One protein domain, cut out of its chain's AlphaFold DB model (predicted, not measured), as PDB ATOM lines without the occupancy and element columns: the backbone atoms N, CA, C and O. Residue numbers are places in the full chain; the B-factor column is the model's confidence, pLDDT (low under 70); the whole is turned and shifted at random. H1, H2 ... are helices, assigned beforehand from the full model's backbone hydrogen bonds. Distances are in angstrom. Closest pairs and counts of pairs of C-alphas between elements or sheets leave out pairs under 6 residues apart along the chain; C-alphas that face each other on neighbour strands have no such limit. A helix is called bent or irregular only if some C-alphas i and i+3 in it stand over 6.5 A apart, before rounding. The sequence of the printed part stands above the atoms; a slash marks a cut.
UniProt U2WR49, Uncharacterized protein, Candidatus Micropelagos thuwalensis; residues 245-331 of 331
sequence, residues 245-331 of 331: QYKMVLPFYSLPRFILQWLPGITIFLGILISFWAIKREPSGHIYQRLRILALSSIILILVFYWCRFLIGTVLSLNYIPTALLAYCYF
ATOM      1  N   GLN A 245       9.472 -23.001  12.923       83.06
ATOM      2  CA  GLN A 245       8.595 -21.880  12.545       83.06
ATOM      3  C   GLN A 245       8.650 -21.481  11.074       83.06
ATOM      4  O   GLN A 245       8.215 -20.393  10.702       83.06
ATOM      5  N   TYR A 246       9.114 -22.360  10.196       82.81
ATOM      6  CA  TYR A 246       9.205 -22.075   8.763       82.81
ATOM      7  C   TYR A 246       7.889 -21.589   8.139       82.81
ATOM      8  O   TYR A 246       7.911 -20.725   7.268       82.81
ATOM      9  N   LYS A 247       6.733 -22.048   8.633       80.44
ATOM     10  CA  LYS A 247       5.414 -21.550   8.203       80.44
ATOM     11  C   LYS A 247       5.205 -20.049   8.471       80.44
ATOM     12  O   LYS A 247       4.554 -19.382   7.672       80.44
ATOM     13  N   MET A 248       5.779 -19.528   9.555       75.94
ATOM     14  CA  MET A 248       5.622 -18.138   9.997       75.94
ATOM     15  C   MET A 248       6.715 -17.227   9.465       75.94
ATOM     16  O   MET A 248       6.516 -16.025   9.366       75.94
ATOM     17  N   VAL A 249       7.877 -17.797   9.138       78.44
ATOM     18  CA  VAL A 249       9.063 -16.987   8.867       78.44
ATOM     19  C   VAL A 249       9.607 -17.189   7.471       78.44
ATOM     20  O   VAL A 249      10.234 -16.268   6.979       78.44
ATOM     21  N   LEU A 250       9.369 -18.321   6.795       83.25
ATOM     22  CA  LEU A 250       9.843 -18.639   5.437       83.25
ATOM     23  C   LEU A 250       8.705 -18.534   4.399       83.25
ATOM     24  O   LEU A 250       8.196 -19.562   3.952       83.25
ATOM     25  N   PRO A 251       8.348 -17.317   3.941       82.75
ATOM     26  CA  PRO A 251       7.297 -17.109   2.941       82.75
ATOM     27  C   PRO A 251       7.553 -17.894   1.656       82.75
ATOM     28  O   PRO A 251       6.625 -18.443   1.074       82.75
ATOM     29  N   PHE A 252       8.819 -18.012   1.257       87.00
ATOM     30  CA  PHE A 252       9.240 -18.699   0.038       87.00
ATOM     31  C   PHE A 252       9.820 -20.093   0.303       87.00
ATOM     32  O   PHE A 252      10.593 -20.586  -0.509       87.00
ATOM     33  N   TYR A 253       9.457 -20.745   1.420       84.62
ATOM     34  CA  TYR A 253       9.862 -22.137   1.669       84.62
ATOM     35  C   TYR A 253       9.456 -23.056   0.508       84.62
ATOM     36  O   TYR A 253      10.222 -23.910   0.074       84.62
ATOM     37  N   SER A 254       8.236 -22.872  -0.002       88.81
ATOM     38  CA  SER A 254       7.768 -23.482  -1.244       88.81
ATOM     39  C   SER A 254       6.643 -22.650  -1.856       88.81
ATOM     40  O   SER A 254       5.887 -21.989  -1.138       88.81
ATOM     41  N   LEU A 255       6.494 -22.708  -3.183       90.44
ATOM     42  CA  LEU A 255       5.443 -21.975  -3.895       90.44
ATOM     43  C   LEU A 255       4.022 -22.328  -3.403       90.44
ATOM     44  O   LEU A 255       3.265 -21.399  -3.119       90.44
ATOM     45  N   PRO A 256       3.644 -23.613  -3.205       92.56
ATOM     46  CA  PRO A 256       2.318 -23.942  -2.681       92.56
ATOM     47  C   PRO A 256       2.045 -23.320  -1.307       92.56
ATOM     48  O   PRO A 256       0.944 -22.844  -1.048       92.56
ATOM     49  N   ARG A 257       3.049 -23.270  -0.423       86.62
ATOM     50  CA  ARG A 257       2.887 -22.661   0.905       86.62
ATOM     51  C   ARG A 257       2.775 -21.152   0.840       86.62
ATOM     52  O   ARG A 257       1.929 -20.602   1.536       86.62
ATOM     53  N   PHE A 258       3.573 -20.499   0.001       89.19
ATOM     54  CA  PHE A 258       3.435 -19.067  -0.233       89.19
ATOM     55  C   PHE A 258       1.996 -18.725  -0.646       89.19
ATOM     56  O   PHE A 258       1.351 -17.885  -0.020       89.19
ATOM     57  N   ILE A 259       1.462 -19.451  -1.634       90.56
ATOM     58  CA  ILE A 259       0.101 -19.256  -2.151       90.56
ATOM     59  C   ILE A 259      -0.961 -19.522  -1.076       90.56
ATOM     60  O   ILE A 259      -1.930 -18.777  -0.987       90.56
ATOM     61  N   LEU A 260      -0.796 -20.559  -0.249       87.75
ATOM     62  CA  LEU A 260      -1.813 -20.967   0.729       87.75
ATOM     63  C   LEU A 260      -1.739 -20.241   2.080       87.75
ATOM     64  O   LEU A 260      -2.720 -20.247   2.823       87.75
ATOM     65  N   GLN A 261      -0.583 -19.691   2.459       85.12
ATOM     66  CA  GLN A 261      -0.354 -19.154   3.811       85.12
ATOM     67  C   GLN A 261      -0.017 -17.663   3.836       85.12
ATOM     68  O   GLN A 261      -0.295 -17.010   4.835       85.12
ATOM     69  N   TRP A 262       0.562 -17.121   2.763       86.81
ATOM     70  CA  TRP A 262       1.076 -15.749   2.746       86.81
ATOM     71  C   TRP A 262       0.322 -14.856   1.769       86.81
ATOM     72  O   TRP A 262      -0.094 -13.756   2.129       86.81
ATOM     73  N   LEU A 263       0.105 -15.340   0.543       89.12
ATOM     74  CA  LEU A 263      -0.557 -14.580  -0.512       89.12
ATOM     75  C   LEU A 263      -1.957 -14.062  -0.119       89.12
ATOM     76  O   LEU A 263      -2.226 -12.896  -0.416       89.12
ATOM     77  N   PRO A 264      -2.834 -14.824   0.574       89.31
ATOM     78  CA  PRO A 264      -4.148 -14.322   0.976       89.31
ATOM     79  C   PRO A 264      -4.027 -13.140   1.940       89.31
ATOM     80  O   PRO A 264      -4.672 -12.114   1.742       89.31
ATOM     81  N   GLY A 265      -3.124 -13.246   2.919       85.50
ATOM     82  CA  GLY A 265      -2.802 -12.181   3.860       85.50
ATOM     83  C   GLY A 265      -2.324 -10.908   3.195       85.50
ATOM     84  O   GLY A 265      -2.878  -9.838   3.427       85.50
ATOM     85  N   ILE A 266      -1.327 -11.044   2.319       86.94
ATOM     86  CA  ILE A 266      -0.786  -9.936   1.525       86.94
ATOM     87  C   ILE A 266      -1.900  -9.290   0.692       86.94
ATOM     88  O   ILE A 266      -2.020  -8.068   0.669       86.94
ATOM     89  N   THR A 267      -2.749 -10.096   0.052       89.19
ATOM     90  CA  THR A 267      -3.850  -9.610  -0.793       89.19
ATOM     91  C   THR A 267      -4.885  -8.832   0.020       89.19
ATOM     92  O   THR A 267      -5.252  -7.722  -0.364       89.19
ATOM     93  N   ILE A 268      -5.316  -9.366   1.168       86.25
ATOM     94  CA  ILE A 268      -6.239  -8.680   2.085       86.25
ATOM     95  C   ILE A 268      -5.619  -7.365   2.562       86.25
ATOM     96  O   ILE A 268      -6.273  -6.323   2.531       86.25
ATOM     97  N   PHE A 269      -4.346  -7.394   2.953       82.81
ATOM     98  CA  PHE A 269      -3.646  -6.222   3.461       82.81
ATOM     99  C   PHE A 269      -3.530  -5.115   2.404       82.81
ATOM    100  O   PHE A 269      -3.867  -3.960   2.672       82.81
ATOM    101  N   LEU A 270      -3.149  -5.465   1.170       86.00
ATOM    102  CA  LEU A 270      -3.148  -4.546   0.028       86.00
ATOM    103  C   LEU A 270      -4.550  -3.999  -0.260       86.00
ATOM    104  O   LEU A 270      -4.700  -2.799  -0.483       86.00
ATOM    105  N   GLY A 271      -5.583  -4.839  -0.191       88.06
ATOM    106  CA  GLY A 271      -6.977  -4.417  -0.337       88.06
ATOM    107  C   GLY A 271      -7.397  -3.377   0.706       88.06
ATOM    108  O   GLY A 271      -8.015  -2.371   0.352       88.06
ATOM    109  N   ILE A 272      -7.013  -3.559   1.975       83.44
ATOM    110  CA  ILE A 272      -7.263  -2.592   3.059       83.44
ATOM    111  C   ILE A 272      -6.595  -1.246   2.751       83.44
ATOM    112  O   ILE A 272      -7.206  -0.189   2.912       83.44
ATOM    113  N   LEU A 273      -5.359  -1.262   2.259       81.00
ATOM    114  CA  LEU A 273      -4.607  -0.049   1.934       81.00
ATOM    115  C   LEU A 273      -5.177   0.702   0.742       81.00
ATOM    116  O   LEU A 273      -5.349   1.919   0.805       81.00
ATOM    117  N   ILE A 274      -5.499  -0.029  -0.326       86.62
ATOM    118  CA  ILE A 274      -6.172   0.526  -1.497       86.62
ATOM    119  C   ILE A 274      -7.509   1.123  -1.066       86.62
ATOM    120  O   ILE A 274      -7.824   2.234  -1.477       86.62
ATOM    121  N   SER A 275      -8.248   0.459  -0.174       83.75
ATOM    122  CA  SER A 275      -9.501   0.986   0.377       83.75
ATOM    123  C   SER A 275      -9.275   2.286   1.150       83.75
ATOM    124  O   SER A 275      -9.969   3.269   0.902       83.75
ATOM    125  N   PHE A 276      -8.261   2.351   2.022       82.25
ATOM    126  CA  PHE A 276      -7.919   3.587   2.734       82.25
ATOM    127  C   PHE A 276      -7.483   4.727   1.804       82.25
ATOM    128  O   PHE A 276      -7.696   5.900   2.121       82.25
ATOM    129  N   TRP A 277      -6.861   4.404   0.670       80.88
ATOM    130  CA  TRP A 277      -6.456   5.386  -0.333       80.88
ATOM    131  C   TRP A 277      -7.624   5.843  -1.218       80.88
ATOM    132  O   TRP A 277      -7.745   7.030  -1.517       80.88
ATOM    133  N   ALA A 278      -8.504   4.916  -1.603       83.44
ATOM    134  CA  ALA A 278      -9.649   5.153  -2.478       83.44
ATOM    135  C   ALA A 278     -10.797   5.880  -1.771       83.44
ATOM    136  O   ALA A 278     -11.521   6.647  -2.409       83.44
ATOM    137  N   ILE A 279     -10.960   5.678  -0.458       80.44
ATOM    138  CA  ILE A 279     -11.904   6.443   0.358       80.44
ATOM    139  C   ILE A 279     -11.375   7.882   0.462       80.44
ATOM    140  O   ILE A 279     -10.660   8.260   1.391       80.44
ATOM    141  N   LYS A 280     -11.764   8.705  -0.521       64.62
ATOM    142  CA  LYS A 280     -11.643  10.168  -0.530       64.62
ATOM    143  C   LYS A 280     -12.624  10.774   0.481       64.62
ATOM    144  O   LYS A 280     -13.520  11.525   0.111       64.62
ATOM    145  N   ARG A 281     -12.530  10.395   1.756       60.00
ATOM    146  CA  ARG A 281     -13.236  11.131   2.810       60.00
ATOM    147  C   ARG A 281     -12.531  12.457   3.038       60.00
ATOM    148  O   ARG A 281     -11.307  12.536   2.909       60.00
ATOM    149  N   GLU A 282     -13.311  13.480   3.383       56.12
ATOM    150  CA  GLU A 282     -12.742  14.740   3.841       56.12
ATOM    151  C   GLU A 282     -11.731  14.466   4.972       56.12
ATOM    152  O   GLU A 282     -12.033  13.684   5.879       56.12
ATOM    153  N   PRO A 283     -10.532  15.075   4.936       53.03
ATOM    154  CA  PRO A 283      -9.429  14.814   5.870       53.03
ATOM    155  C   PRO A 283      -9.707  15.091   7.359       53.03
ATOM    156  O   PRO A 283      -8.784  15.024   8.166       53.03
ATOM    157  N   SER A 284     -10.930  15.451   7.747       53.31
ATOM    158  CA  SER A 284     -11.226  16.074   9.041       53.31
ATOM    159  C   SER A 284     -11.140  15.123  10.244       53.31
ATOM    160  O   SER A 284     -10.954  15.575  11.373       53.31
ATOM    161  N   GLY A 285     -11.195  13.802  10.041       78.12
ATOM    162  CA  GLY A 285     -11.042  12.823  11.118       78.12
ATOM    163  C   GLY A 285      -9.580  12.470  11.401       78.12
ATOM    164  O   GLY A 285      -9.042  11.558  10.773       78.12
ATOM    165  N   HIS A 286      -8.947  13.115  12.389       84.38
ATOM    166  CA  HIS A 286      -7.572  12.801  12.830       84.38
ATOM    167  C   HIS A 286      -7.321  11.293  13.070       84.38
ATOM    168  O   HIS A 286      -6.241  10.782  12.768       84.38
ATOM    169  N   ILE A 287      -8.334  10.558  13.549       85.31
ATOM    170  CA  ILE A 287      -8.298   9.099  13.743       85.31
ATOM    171  C   ILE A 287      -8.088   8.360  12.416       85.31
ATOM    172  O   ILE A 287      -7.239   7.475  12.332       85.31
ATOM    173  N   TYR A 288      -8.814   8.739  11.359       85.44
ATOM    174  CA  TYR A 288      -8.709   8.100  10.046       85.44
ATOM    175  C   TYR A 288      -7.319   8.293   9.433       85.44
ATOM    176  O   TYR A 288      -6.723   7.351   8.910       85.44
ATOM    177  N   GLN A 289      -6.760   9.499   9.559       85.44
ATOM    178  CA  GLN A 289      -5.401   9.778   9.103       85.44
ATOM    179  C   GLN A 289      -4.371   8.912   9.849       85.44
ATOM    180  O   GLN A 289      -3.487   8.328   9.221       85.44
ATOM    181  N   ARG A 290      -4.515   8.766  11.174       86.31
ATOM    182  CA  ARG A 290      -3.646   7.901  11.989       86.31
ATOM    183  C   ARG A 290      -3.775   6.424  11.635       86.31
ATOM    184  O   ARG A 290      -2.755   5.745  11.608       86.31
ATOM    185  N   LEU A 291      -4.976   5.934  11.327       85.75
ATOM    186  CA  LEU A 291      -5.195   4.563  10.848       85.75
ATOM    187  C   LEU A 291      -4.513   4.307   9.509       85.75
ATOM    188  O   LEU A 291      -3.817   3.308   9.355       85.75
ATOM    189  N   ARG A 292      -4.679   5.226   8.554       85.94
ATOM    190  CA  ARG A 292      -4.028   5.128   7.246       85.94
ATOM    191  C   ARG A 292      -2.507   5.085   7.395       85.94
ATOM    192  O   ARG A 292      -1.852   4.283   6.736       85.94
ATOM    193  N   ILE A 293      -1.951   5.925   8.267       86.31
ATOM    194  CA  ILE A 293      -0.508   5.959   8.522       86.31
ATOM    195  C   ILE A 293      -0.042   4.720   9.279       86.31
ATOM    196  O   ILE A 293       1.016   4.189   8.955       86.31
ATOM    197  N   LEU A 294      -0.830   4.203  10.221       86.00
ATOM    198  CA  LEU A 294      -0.533   2.938  10.885       86.00
ATOM    199  C   LEU A 294      -0.467   1.789   9.870       86.00
ATOM    200  O   LEU A 294       0.521   1.063   9.843       86.00
ATOM    201  N   ALA A 295      -1.457   1.689   8.979       86.62
ATOM    202  CA  ALA A 295      -1.476   0.681   7.925       86.62
ATOM    203  C   ALA A 295      -0.259   0.807   6.991       86.62
ATOM    204  O   ALA A 295       0.400  -0.189   6.704       86.62
ATOM    205  N   LEU A 296       0.097   2.030   6.575       86.38
ATOM    206  CA  LEU A 296       1.304   2.294   5.781       86.38
ATOM    207  C   LEU A 296       2.590   1.887   6.522       86.38
ATOM    208  O   LEU A 296       3.473   1.266   5.934       86.38
ATOM    209  N   SER A 297       2.686   2.208   7.811       84.50
ATOM    210  CA  SER A 297       3.845   1.879   8.652       84.50
ATOM    211  C   SER A 297       4.030   0.373   8.775       84.50
ATOM    212  O   SER A 297       5.153  -0.116   8.686       84.50
ATOM    213  N   SER A 298       2.929  -0.371   8.901       84.56
ATOM    214  CA  SER A 298       2.946  -1.831   8.902       84.56
ATOM    215  C   SER A 298       3.478  -2.395   7.583       84.56
ATOM    216  O   SER A 298       4.275  -3.324   7.630       84.56
ATOM    217  N   ILE A 299       3.143  -1.816   6.417       83.25
ATOM    218  CA  ILE A 299       3.752  -2.235   5.136       83.25
ATOM    219  C   ILE A 299       5.255  -2.027   5.170       83.25
ATOM    220  O   ILE A 299       6.001  -2.934   4.822       83.25
ATOM    221  N   ILE A 300       5.694  -0.818   5.530       84.94
ATOM    222  CA  ILE A 300       7.113  -0.462   5.502       84.94
ATOM    223  C   ILE A 300       7.877  -1.426   6.398       84.94
ATOM    224  O   ILE A 300       8.889  -1.975   5.978       84.94
ATOM    225  N   LEU A 301       7.349  -1.695   7.590       83.25
ATOM    226  CA  LEU A 301       7.943  -2.629   8.528       83.25
ATOM    227  C   LEU A 301       7.994  -4.057   7.957       83.25
ATOM    228  O   LEU A 301       9.052  -4.680   7.972       83.25
ATOM    229  N   ILE A 302       6.894  -4.542   7.374       80.62
ATOM    230  CA  ILE A 302       6.836  -5.841   6.692       80.62
ATOM    231  C   ILE A 302       7.889  -5.910   5.571       80.62
ATOM    232  O   ILE A 302       8.668  -6.860   5.523       80.62
ATOM    233  N   LEU A 303       7.965  -4.904   4.695       81.56
ATOM    234  CA  LEU A 303       8.922  -4.841   3.585       81.56
ATOM    235  C   LEU A 303      10.370  -4.789   4.069       81.56
ATOM    236  O   LEU A 303      11.214  -5.481   3.504       81.56
ATOM    237  N   VAL A 304      10.660  -4.014   5.117       80.94
ATOM    238  CA  VAL A 304      11.982  -3.981   5.754       80.94
ATOM    239  C   VAL A 304      12.342  -5.371   6.266       80.94
ATOM    240  O   VAL A 304      13.438  -5.841   5.983       80.94
ATOM    241  N   PHE A 305      11.423  -6.082   6.926       73.19
ATOM    242  CA  PHE A 305      11.686  -7.449   7.380       73.19
ATOM    243  C   PHE A 305      11.926  -8.423   6.226       73.19
ATOM    244  O   PHE A 305      12.893  -9.189   6.268       73.19
ATOM    245  N   TYR A 306      11.111  -8.362   5.171       73.56
ATOM    246  CA  TYR A 306      11.343  -9.142   3.955       73.56
ATOM    247  C   TYR A 306      12.717  -8.846   3.349       73.56
ATOM    248  O   TYR A 306      13.431  -9.776   2.973       73.56
ATOM    249  N   TRP A 307      13.103  -7.572   3.276       73.38
ATOM    250  CA  TRP A 307      14.350  -7.152   2.649       73.38
ATOM    251  C   TRP A 307      15.578  -7.503   3.489       73.38
ATOM    252  O   TRP A 307      16.510  -8.102   2.961       73.38
ATOM    253  N   CYS A 308      15.555  -7.239   4.799       69.31
ATOM    254  CA  CYS A 308      16.600  -7.672   5.729       69.31
ATOM    255  C   CYS A 308      16.826  -9.178   5.622       69.31
ATOM    256  O   CYS A 308      17.961  -9.643   5.606       69.31
ATOM    257  N   ARG A 309      15.748  -9.950   5.489       63.72
ATOM    258  CA  ARG A 309      15.833 -11.399   5.375       63.72
ATOM    259  C   ARG A 309      16.330 -11.880   4.020       63.72
ATOM    260  O   ARG A 309      17.109 -12.826   3.977       63.72
ATOM    261  N   PHE A 310      15.910 -11.235   2.936       64.00
ATOM    262  CA  PHE A 310      16.445 -11.501   1.605       64.00
ATOM    263  C   PHE A 310      17.949 -11.217   1.563       64.00
ATOM    264  O   PHE A 310      18.708 -12.075   1.125       64.00
ATOM    265  N   LEU A 311      18.392 -10.070   2.086       59.00
ATOM    266  CA  LEU A 311      19.808  -9.702   2.165       59.00
ATOM    267  C   LEU A 311      20.608 -10.677   3.030       59.00
ATOM    268  O   LEU A 311      21.653 -11.148   2.595       59.00
ATOM    269  N   ILE A 312      20.107 -11.034   4.216       59.22
ATOM    270  CA  ILE A 312      20.777 -12.020   5.074       59.22
ATOM    271  C   ILE A 312      20.841 -13.379   4.369       59.22
ATOM    272  O   ILE A 312      21.891 -13.997   4.363       59.22
ATOM    273  N   GLY A 313      19.770 -13.819   3.708       54.94
ATOM    274  CA  GLY A 313      19.743 -15.103   3.005       54.94
ATOM    275  C   GLY A 313      20.574 -15.166   1.717       54.94
ATOM    276  O   GLY A 313      20.980 -16.256   1.330       54.94
ATOM    277  N   THR A 314      20.821 -14.037   1.039       52.69
ATOM    278  CA  THR A 314      21.519 -14.000  -0.267       52.69
ATOM    279  C   THR A 314      22.955 -13.493  -0.193       52.69
ATOM    280  O   THR A 314      23.797 -13.959  -0.954       52.69
ATOM    281  N   VAL A 315      23.248 -12.549   0.704       44.50
ATOM    282  CA  VAL A 315      24.560 -11.885   0.799       44.50
ATOM    283  C   VAL A 315      25.400 -12.470   1.930       44.50
ATOM    284  O   VAL A 315      26.625 -12.458   1.863       44.50
ATOM    285  N   LEU A 316      24.755 -13.004   2.966       41.56
ATOM    286  CA  LEU A 316      25.418 -13.483   4.167       41.56
ATOM    287  C   LEU A 316      25.072 -14.959   4.369       41.56
ATOM    288  O   LEU A 316      24.238 -15.306   5.197       41.56
ATOM    289  N   SER A 317      25.824 -15.859   3.736       40.97
ATOM    290  CA  SER A 317      26.020 -17.232   4.242       40.97
ATOM    291  C   SER A 317      26.709 -17.250   5.628       40.97
ATOM    292  O   SER A 317      27.448 -18.168   5.974       40.97
ATOM    293  N   LEU A 318      26.512 -16.204   6.437       41.88
ATOM    294  CA  LEU A 318      27.028 -16.068   7.778       41.88
ATOM    295  C   LEU A 318      26.146 -16.896   8.700       41.88
ATOM    296  O   LEU A 318      25.052 -16.487   9.093       41.88
ATOM    297  N   ASN A 319      26.694 -18.036   9.098       46.09
ATOM    298  CA  ASN A 319      26.161 -18.987  10.071       46.09
ATOM    299  C   ASN A 319      25.828 -18.399  11.464       46.09
ATOM    300  O   ASN A 319      25.457 -19.156  12.356       46.09
ATOM    301  N   TYR A 320      25.935 -17.081  11.682       45.50
ATOM    302  CA  TYR A 320      26.062 -16.502  13.023       45.50
ATOM    303  C   TYR A 320      25.204 -15.273  13.341       45.50
ATOM    304  O   TYR A 320      25.235 -14.821  14.484       45.50
ATOM    305  N   ILE A 321      24.396 -14.731  12.419       45.19
ATOM    306  CA  ILE A 321      23.411 -13.714  12.834       45.19
ATOM    307  C   ILE A 321      22.198 -14.445  13.429       45.19
ATOM    308  O   ILE A 321      21.631 -15.305  12.744       45.19
ATOM    309  N   PRO A 322      21.761 -14.131  14.667       46.50
ATOM    310  CA  PRO A 322      20.558 -14.714  15.246       46.50
ATOM    311  C   PRO A 322      19.328 -14.324  14.412       46.50
ATOM    312  O   PRO A 322      18.672 -13.314  14.660       46.50
ATOM    313  N   THR A 323      18.975 -15.135  13.414       43.91
ATOM    314  CA  THR A 323      17.731 -14.985  12.642       43.91
ATOM    315  C   THR A 323      16.499 -15.150  13.528       43.91
ATOM    316  O   THR A 323      15.413 -14.738  13.132       43.91
ATOM    317  N   ALA A 324      16.674 -15.651  14.757       37.19
ATOM    318  CA  ALA A 324      15.688 -15.594  15.827       37.19
ATOM    319  C   ALA A 324      15.148 -14.169  16.064       37.19
ATOM    320  O   ALA A 324      13.956 -14.018  16.259       37.19
ATOM    321  N   LEU A 325      15.934 -13.095  15.946       37.41
ATOM    322  CA  LEU A 325      15.384 -11.737  16.115       37.41
ATOM    323  C   LEU A 325      14.446 -11.307  14.971       37.41
ATOM    324  O   LEU A 325      13.558 -10.496  15.193       37.41
ATOM    325  N   LEU A 326      14.600 -11.875  13.770       36.81
ATOM    326  CA  LEU A 326      13.773 -11.565  12.592       36.81
ATOM    327  C   LEU A 326      12.585 -12.523  12.430       36.81
ATOM    328  O   LEU A 326      11.560 -12.164  11.859       36.81
ATOM    329  N   ALA A 327      12.720 -13.747  12.936       34.84
ATOM    330  CA  ALA A 327      11.708 -14.797  12.894       34.84
ATOM    331  C   ALA A 327      10.458 -14.463  13.733       34.84
ATOM    332  O   ALA A 327       9.376 -14.969  13.467       34.84
ATOM    333  N   TYR A 328      10.588 -13.596  14.733       38.09
ATOM    334  CA  TYR A 328       9.502 -13.268  15.656       38.09
ATOM    335  C   TYR A 328       8.811 -11.925  15.365       38.09
ATOM    336  O   TYR A 328       8.019 -11.470  16.180       38.09
ATOM    337  N   CYS A 329       9.084 -11.286  14.223       34.25
ATOM    338  CA  CYS A 329       8.534  -9.965  13.892       34.25
ATOM    339  C   CYS A 329       7.365  -9.985  12.889       34.25
ATOM    340  O   CYS A 329       7.036  -8.955  12.304       34.25
ATOM    341  N   TYR A 330       6.744 -11.147  12.666       32.84
ATOM    342  CA  TYR A 330       5.584 -11.301  11.777       32.84
ATOM    343  C   TYR A 330       4.222 -11.146  12.494       32.84
ATOM    344  O   TYR A 330       3.202 -11.529  11.928       32.84
ATOM    345  N   PHE A 331       4.193 -10.577  13.709       35.00
ATOM    346  CA  PHE A 331       3.048 -10.610  14.638       35.00
ATOM    347  C   PHE A 331       2.243  -9.318  14.811       35.00
ATOM    348  O   PHE A 331       2.818  -8.222  14.662       35.00
TER     349      PHE A 331
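AT A GLANCE: This is residues 245 to 331 of the 331 residues of an uncharacterized protein of Candidatus Micropelagos thuwalensis (UniProt U2WR49). Two long helices, H2 and H3, form a helical hairpin shaped like a narrow V: they meet near the link that joins them and spread apart toward their other ends. At the open side of the V, two one-turn helices, H1 and H4, lie near each other, H1 close to H2 and H4 close to H3. Residues 278 to 287 stick out at the joined end, and residues 314 to 320 at the other. The printed part has 87 residues with four named helices, in the order H1, H2, H3, H4, and no named strand; the class is all helix. The whole is loose, with a radius of gyration of the C-alphas of 16.2 A, and elongated, spanning 52 by 27 by 20 A.

IN THESE COORDINATES: H1 takes residues 246 to 249 and begins at C-alpha 246, at (9.205, -22.075, 8.763). H2 follows as residues 255 to 278, 31.1 A from first to last C-alpha. It has a kink of 43 degrees near residue 262 and is irregular, but only just: C-alphas 261 and 264 are 6.8 A apart. H3, the longest helix, takes residues 286 to 315 and measures 42.3 A, from C-alpha 286 at (-7.572, 12.801, 12.830) to C-alpha 315 at (24.560, -11.885, 0.799). H4 takes residues 324 to 327 and ends at C-alpha 327, at (11.708, -14.797, 12.894).

HOW THE PARTS SIT: H2 and H3 touch and form a hairpin, running opposite ways at a shallow tilt of 32 degrees. H2 touches H3 with residues 273 to 277 alone, and H3 touches H2 with residues 292 to 296 alone; their closest C-alphas, those of Phe 276 and Arg 292, are 6.2 A apart. H1 is close to H2 but not clearly touching, with the closest C-alphas, those of Lys 247 and Gln 261, 7.6 A apart. H1 and H4 are also close but not clearly touching, with the closest C-alphas, those of Val 249 and Ala 327, 5.3 A apart. H4 stands in the same way to H3, close but not clearly touching, at 7.0 A between the closest C-alphas, those of Phe 305 and Leu 326. H1 and H3 are apart, and so are H2 and H4. Each O i to N i+4 pair in H3 is within hydrogen-bond range, against 17 of 20 in H2; H1 and H4 are too short for such a pair.

THE WHOLE: The C-alphas farthest apart, those of Glu 282 and Asn 319, are 51.9 A apart. The printed part has no cut and ends at residue 331, the chain's last. The link from H1 to H2 is tight, and those from H2 to H3 and from H3 to H4 are short. The mean pLDDT of the printed part is 72.2; residues 280 to 284 and 308 to 331 are under 70, and H4 has a mean of 37.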